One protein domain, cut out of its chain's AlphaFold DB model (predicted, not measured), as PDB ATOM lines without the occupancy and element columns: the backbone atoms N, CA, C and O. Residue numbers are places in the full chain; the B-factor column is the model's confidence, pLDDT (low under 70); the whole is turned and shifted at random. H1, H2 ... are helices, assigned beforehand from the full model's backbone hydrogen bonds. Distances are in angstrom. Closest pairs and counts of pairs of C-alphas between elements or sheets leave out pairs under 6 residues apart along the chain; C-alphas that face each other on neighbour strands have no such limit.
ATOM      1  N   VAL A   9     -24.907 -40.248  -6.241       96.06
ATOM      2  CA  VAL A   9     -23.949 -40.059  -5.135       96.06
ATOM      3  C   VAL A   9     -22.973 -41.232  -5.040       96.06
ATOM      4  O   VAL A   9     -21.764 -41.025  -5.009       96.06
ATOM      5  N   GLY A  10     -23.476 -42.470  -5.110       96.38
ATOM      6  CA  GLY A  10     -22.632 -43.662  -4.999       96.38
ATOM      7  C   GLY A  10     -21.646 -43.821  -6.157       96.38
ATOM      8  O   GLY A  10     -20.522 -44.266  -5.937       96.38
ATOM      9  N   LYS A  11     -22.039 -43.418  -7.374       97.12
ATOM     10  CA  LYS A  11     -21.162 -43.433  -8.553       97.12
ATOM     11  C   LYS A  11     -20.054 -42.388  -8.416       97.12
ATOM     12  O   LYS A  11     -18.886 -42.733  -8.538       97.12
ATOM     13  N   LEU A  12     -20.414 -41.149  -8.079       97.81
ATOM     14  CA  LEU A  12     -19.458 -40.050  -7.889       97.81
ATOM     15  C   LEU A  12     -18.453 -40.358  -6.773       97.81
ATOM     16  O   LEU A  12     -17.255 -40.130  -6.923       97.81
ATOM     17  N   ARG A  13     -18.927 -40.941  -5.667       97.75
ATOM     18  CA  ARG A  13     -18.068 -41.378  -4.567       97.75
ATOM     19  C   ARG A  13     -17.033 -42.415  -5.030       97.75
ATOM     20  O   ARG A  13     -15.859 -42.292  -4.688       97.75
ATOM     21  N   GLN A  14     -17.458 -43.423  -5.797       97.88
ATOM     22  CA  GLN A  14     -16.569 -44.468  -6.325       97.88
ATOM     23  C   GLN A  14     -15.551 -43.912  -7.326       97.88
ATOM     24  O   GLN A  14     -14.379 -44.263  -7.242       97.88
ATOM     25  N   GLU A  15     -15.963 -42.999  -8.211       98.38
ATOM     26  CA  GLU A  15     -15.068 -42.304  -9.155       98.38
ATOM     27  C   GLU A  15     -13.963 -41.508  -8.443       98.38
ATOM     28  O   GLU A  15     -12.878 -41.323  -8.987       98.38
ATOM     29  N   LYS A  16     -14.219 -41.059  -7.210       97.88
ATOM     30  CA  LYS A  16     -13.249 -40.362  -6.354       97.88
ATOM     31  C   LYS A  16     -12.470 -41.291  -5.413       97.88
ATOM     32  O   LYS A  16     -11.662 -40.799  -4.633       97.88
ATOM     33  N   GLY A  17     -12.701 -42.607  -5.453       98.12
ATOM     34  CA  GLY A  17     -12.033 -43.573  -4.572       98.12
ATOM     35  C   GLY A  17     -12.414 -43.446  -3.091       98.12
ATOM     36  O   GLY A  17     -11.655 -43.871  -2.225       98.12
ATOM     37  N   LEU A  18     -13.573 -42.856  -2.787       98.31
ATOM     38  CA  LEU A  18     -14.005 -42.572  -1.417       98.31
ATOM     39  C   LEU A  18     -14.907 -43.683  -0.855       98.31
ATOM     40  O   LEU A  18     -15.704 -44.311  -1.558       98.31
ATOM     41  N   THR A  19     -14.840 -43.905   0.452       98.44
ATOM     42  CA  THR A  19     -15.773 -44.756   1.207       98.44
ATOM     43  C   THR A  19     -16.966 -43.942   1.710       98.44
ATOM     44  O   THR A  19     -16.890 -42.721   1.832       98.44
ATOM     45  N   GLN A  20     -18.096 -44.598   2.011       98.50
ATOM     46  CA  GLN A  20     -19.261 -43.904   2.591       98.50
ATOM     47  C   GLN A  20     -18.896 -43.203   3.909       98.50
ATOM     48  O   GLN A  20     -19.372 -42.104   4.165       98.50
ATOM     49  N   ARG A  21     -18.013 -43.820   4.709       98.50
ATOM     50  CA  ARG A  21     -17.522 -43.262   5.973       98.50
ATOM     51  C   ARG A  21     -16.709 -41.982   5.778       98.50
ATOM     52  O   ARG A  21     -16.957 -41.029   6.493       98.50
ATOM     53  N   GLN A  22     -15.835 -41.919   4.773       98.50
ATOM     54  CA  GLN A  22     -15.074 -40.694   4.481       98.50
ATOM     55  C   GLN A  22     -15.980 -39.520   4.088       98.50
ATOM     56  O   GLN A  22     -15.725 -38.393   4.491       98.50
ATOM     57  N   ILE A  23     -17.052 -39.771   3.325       98.12
ATOM     58  CA  ILE A  23     -18.051 -38.733   3.018       98.12
ATOM     59  C   ILE A  23     -18.786 -38.296   4.290       98.12
ATOM     60  O   ILE A  23     -19.002 -37.107   4.494       98.12
ATOM     61  N   ALA A  24     -19.170 -39.255   5.132       98.25
ATOM     62  CA  ALA A  24     -19.878 -38.994   6.378       98.25
ATOM     63  C   ALA A  24     -19.042 -38.118   7.327       98.25
ATOM     64  O   ALA A  24     -19.520 -37.089   7.793       98.25
ATOM     65  N   GLU A  25     -17.770 -38.477   7.521       98.31
ATOM     66  CA  GLU A  25     -16.796 -37.725   8.318       98.31
ATOM     67  C   GLU A  25     -16.560 -36.318   7.754       98.31
ATOM     68  O   GLU A  25     -16.619 -35.347   8.502       98.31
ATOM     69  N   ALA A  26     -16.362 -36.187   6.437       97.62
ATOM     70  CA  ALA A  26     -16.115 -34.894   5.796       97.62
ATOM     71  C   ALA A  26     -17.300 -33.919   5.896       97.62
ATOM     72  O   ALA A  26     -17.096 -32.709   5.859       97.62
ATOM     73  N   LEU A  27     -18.526 -34.437   5.995       96.88
ATOM     74  CA  LEU A  27     -19.752 -33.638   6.055       96.88
ATOM     75  C   LEU A  27     -20.360 -33.567   7.464       96.88
ATOM     76  O   LEU A  27     -21.414 -32.960   7.630       96.88
ATOM     77  N   GLY A  28     -19.746 -34.207   8.466       97.69
ATOM     78  CA  GLY A  28     -20.267 -34.237   9.837       97.69
ATOM     79  C   GLY A  28     -21.620 -34.948   9.984       97.69
ATOM     80  O   GLY A  28     -22.418 -34.577  10.840       97.69
ATOM     81  N   VAL A  29     -21.906 -35.957   9.155       97.75
ATOM     82  CA  VAL A  29     -23.169 -36.724   9.181       97.75
ATOM     83  C   VAL A  29     -22.929 -38.195   9.516       97.75
ATOM     84  O   VAL A  29     -21.815 -38.697   9.416       97.75
ATOM     85  N   ASP A  30     -23.987 -38.928   9.866       98.06
ATOM     86  CA  ASP A  30     -23.896 -40.377  10.054       98.06
ATOM     87  C   ASP A  30     -23.724 -41.136   8.719       98.06
ATOM     88  O   ASP A  30     -24.258 -40.753   7.672       98.06
ATOM     89  N   VAL A  31     -23.025 -42.276   8.742       98.00
ATOM     90  CA  VAL A  31     -22.799 -43.114   7.547       98.00
ATOM     91  C   VAL A  31     -24.119 -43.626   6.949       98.00
ATOM     92  O   VAL A  31     -24.227 -43.803   5.729       98.00
ATOM     93  N   SER A  32     -25.149 -43.846   7.773       96.56
ATOM     94  CA  SER A  32     -26.487 -44.224   7.305       96.56
ATOM     95  C   SER A  32     -27.148 -43.119   6.479       96.56
ATOM     96  O   SER A  32     -27.846 -43.437   5.516       96.56
ATOM     97  N   THR A  33     -26.861 -41.844   6.757       95.88
ATOM     98  CA  THR A  33     -27.320 -40.704   5.951       95.88
ATOM     99  C   THR A  33     -26.744 -40.779   4.539       95.88
ATOM    100  O   THR A  33     -27.495 -40.723   3.564       95.88
ATOM    101  N   VAL A  34     -25.438 -41.039   4.410       96.62
ATOM    102  CA  VAL A  34     -24.782 -41.229   3.103       96.62
ATOM    103  C   VAL A  34     -25.365 -42.436   2.366       96.62
ATOM    104  O   VAL A  34     -25.716 -42.352   1.189       96.62
ATOM    105  N   ARG A  35     -25.554 -43.563   3.062       95.38
ATOM    106  CA  ARG A  35     -26.213 -44.751   2.494       95.38
ATOM    107  C   ARG A  35     -27.632 -44.438   2.004       95.38
ATOM    108  O   ARG A  35     -28.028 -44.943   0.952       95.38
ATOM    109  N   ASN A  36     -28.386 -43.628   2.742       94.31
ATOM    110  CA  ASN A  36     -29.736 -43.217   2.366       94.31
ATOM    111  C   ASN A  36     -29.720 -42.335   1.119       94.31
ATOM    112  O   ASN A  36     -30.543 -42.554   0.234       94.31
ATOM    113  N   TRP A  37     -28.764 -41.417   0.977       95.31
ATOM    114  CA  TRP A  37     -28.594 -40.662  -0.266       95.31
ATOM    115  C   TRP A  37     -28.287 -41.563  -1.463       95.31
ATOM    116  O   TRP A  37     -28.752 -41.283  -2.564       95.31
ATOM    117  N   GLU A  38     -27.537 -42.651  -1.272       94.88
ATOM    118  CA  GLU A  38     -27.186 -43.588  -2.348       94.88
ATOM    119  C   GLU A  38     -28.325 -44.542  -2.737       94.88
ATOM    120  O   GLU A  38     -28.415 -44.929  -3.901       94.88
ATOM    121  N   LYS A  39     -29.187 -44.935  -1.790       90.25
ATOM    122  CA  LYS A  39     -30.218 -45.970  -2.005       90.25
ATOM    123  C   LYS A  39     -31.653 -45.452  -2.071       90.25
ATOM    124  O   LYS A  39     -32.486 -46.076  -2.725       90.25
ATOM    125  N   SER A  40     -31.975 -44.371  -1.363       83.06
ATOM    126  CA  SER A  40     -33.351 -43.889  -1.209       83.06
ATOM    127  C   SER A  40     -33.734 -42.888  -2.291       83.06
ATOM    128  O   SER A  40     -32.941 -42.048  -2.712       83.06
ATOM    129  N   ARG A  41     -35.011 -42.920  -2.682       79.06
ATOM    130  CA  ARG A  41     -35.609 -41.910  -3.562       79.06
ATOM    131  C   ARG A  41     -35.748 -40.551  -2.880       79.06
ATOM    132  O   ARG A  41     -35.797 -39.544  -3.578       79.06
ATOM    133  N   ASP A  42     -35.820 -40.498  -1.554       82.62
ATOM    134  CA  ASP A  42     -36.074 -39.238  -0.847       82.62
ATOM    135  C   ASP A  42     -34.856 -38.311  -0.852       82.62
ATOM    136  O   ASP A  42     -35.014 -37.116  -1.098       82.62
ATOM    137  N   GLY A  43     -33.642 -38.862  -0.725       83.19
ATOM    138  CA  GLY A  43     -32.409 -38.090  -0.924       83.19
ATOM    139  C   GLY A  43     -32.330 -37.506  -2.336       83.19
ATOM    140  O   GLY A  43     -32.044 -36.325  -2.512       83.19
ATOM    141  N   VAL A  44     -32.706 -38.297  -3.345       90.69
ATOM    142  CA  VAL A  44     -32.728 -37.837  -4.741       90.69
ATOM    143  C   VAL A  44     -33.737 -36.713  -4.959       90.69
ATOM    144  O   VAL A  44     -33.417 -35.732  -5.623       90.69
ATOM    145  N   LYS A  45     -34.940 -36.809  -4.380       91.06
ATOM    146  CA  LYS A  45     -35.943 -35.733  -4.465       91.06
ATOM    147  C   LYS A  45     -35.424 -34.421  -3.880       91.06
ATOM    148  O   LYS A  45     -35.737 -33.370  -4.432       91.06
ATOM    149  N   MET A  46     -34.659 -34.471  -2.787       91.88
ATOM    150  CA  MET A  46     -34.040 -33.276  -2.208       91.88
ATOM    151  C   MET A  46     -33.042 -32.651  -3.191       91.88
ATOM    152  O   MET A  46     -33.194 -31.477  -3.516       91.88
ATOM    153  N   PHE A  47     -32.123 -33.441  -3.759       94.12
ATOM    154  CA  PHE A  47     -31.157 -32.939  -4.746       94.12
ATOM    155  C   PHE A  47     -31.838 -32.308  -5.969       94.12
ATOM    156  O   PHE A  47     -31.423 -31.249  -6.425       94.12
ATOM    157  N   VAL A  48     -32.920 -32.916  -6.467       94.69
ATOM    158  CA  VAL A  48     -33.704 -32.369  -7.588       94.69
ATOM    159  C   VAL A  48     -34.356 -31.035  -7.225       94.69
ATOM    160  O   VAL A  48     -34.390 -30.135  -8.055       94.69
ATOM    161  N   ARG A  49     -34.885 -30.887  -6.004       95.31
ATOM    162  CA  ARG A  49     -35.473 -29.618  -5.549       95.31
ATOM    163  C   ARG A  49     -34.420 -28.522  -5.427       95.31
ATOM    164  O   ARG A  49     -34.672 -27.426  -5.903       95.31
ATOM    165  N   VAL A  50     -33.259 -28.831  -4.847       96.69
ATOM    166  CA  VAL A  50     -32.139 -27.881  -4.741       96.69
ATOM    167  C   VAL A  50     -31.658 -27.457  -6.127       96.69
ATOM    168  O   VAL A  50     -31.530 -26.265  -6.369       96.69
ATOM    169  N   ALA A  51     -31.484 -28.399  -7.060       96.69
ATOM    170  CA  ALA A  51     -31.118 -28.076  -8.439       96.69
ATOM    171  C   ALA A  51     -32.157 -27.163  -9.111       96.69
ATOM    172  O   ALA A  51     -31.794 -26.136  -9.664       96.69
ATOM    173  N   LYS A  52     -33.456 -27.469  -8.975       96.94
ATOM    174  CA  LYS A  52     -34.536 -26.620  -9.510       96.94
ATOM    175  C   LYS A  52     -34.575 -25.224  -8.871       96.94
ATOM    176  O   LYS A  52     -34.950 -24.280  -9.553       96.94
ATOM    177  N   LEU A  53     -34.223 -25.088  -7.589       98.19
ATOM    178  CA  LEU A  53     -34.085 -23.779  -6.939       98.19
ATOM    179  C   LEU A  53     -32.904 -22.992  -7.518       98.19
ATOM    180  O   LEU A  53     -33.071 -21.822  -7.839       98.19
ATOM    181  N   CYS A  54     -31.756 -23.649  -7.699       98.50
ATOM    182  CA  CYS A  54     -30.570 -23.047  -8.310       98.50
ATOM    183  C   CYS A  54     -30.860 -22.570  -9.740       98.50
ATOM    184  O   CYS A  54     -30.569 -21.428 -10.073       98.50
ATOM    185  N   ASP A  55     -31.516 -23.407 -10.554       98.12
ATOM    186  CA  ASP A  55     -31.925 -23.055 -11.920       98.12
ATOM    187  C   ASP A  55     -32.919 -21.879 -11.939       98.12
ATOM    188  O   ASP A  55     -32.883 -21.046 -12.841       98.12
ATOM    189  N   LEU A  56     -33.831 -21.814 -10.960       98.44
ATOM    190  CA  LEU A  56     -34.851 -20.765 -10.876       98.44
ATOM    191  C   LEU A  56     -34.261 -19.404 -10.491       98.44
ATOM    192  O   LEU A  56     -34.746 -18.379 -10.967       98.44
ATOM    193  N   PHE A  57     -33.271 -19.394  -9.603       98.19
ATOM    194  CA  PHE A  57     -32.666 -18.170  -9.075       98.19
ATOM    195  C   PHE A  57     -31.348 -17.792  -9.752       98.19
ATOM    196  O   PHE A  57     -30.777 -16.769  -9.389       98.19
ATOM    197  N   ASP A  58     -30.891 -18.585 -10.725       98.06
ATOM    198  CA  ASP A  58     -29.581 -18.437 -11.371       98.06
ATOM    199  C   ASP A  58     -28.440 -18.361 -10.338       98.06
ATOM    200  O   ASP A  58     -27.602 -17.459 -10.346       98.06
TER     201      ASP A  58
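AT A GLANCE: This is residues 9 to 58 of the 73 residues of the protein "Helix-turn-helix transcriptional regulator" of Symploca sp. SIO2D2 (UniProt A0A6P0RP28). Three short helices, H1, H2 and H3, make a small body, and the longer H4 runs off as an arm from its corner with H3; residues 48 to 58 stick out. The printed part has 50 residues with four named helices, H1 to H4 in order, and no named strand: all helix. It is loose, with a radius of gyration of the C-alphas of 12.2 A, spanning 33 by 20 by 20 A.

IN THESE COORDINATES: Find C-alpha 9 at (-23.949, -40.059, -5.135); from there H1 runs 10.0 A to residue 15. H2 is residues 20 to 27, 10.8 A, and H3 residues 31 to 39, 12.4 A. H4, residues 41 to 57, runs 24.5 A to C-alpha 57 at (-32.666, -18.170, -9.075).

HOW THE PARTS SIT: Look first at H3, the hub, touching the three others. H1 only just touches it, with 3 pairs of C-alphas within 8 A, the closest Gly 10 and Glu 38, 5.3 A, about perpendicular at 84 degrees. H2 touches H3, closest C-alphas Ala 24 and Val 31, 5.2 A. H4, with residues 43 to 44 alone, only just touches H3, only at the corner, with 3 pairs; C-alphas Trp 37 and Gly 43 come closest, 4.6 A. H4 is apart from H1 and H2. In H1, H2, H3 and H4 every O i to N i+4 pair is within hydrogen-bond range.

THE WHOLE: The C-alphas farthest apart, Thr 19 and Phe 57, are 33.1 A apart. The printed part has no cut, its three links are tight, and no printed residue is under 70 in pLDDT.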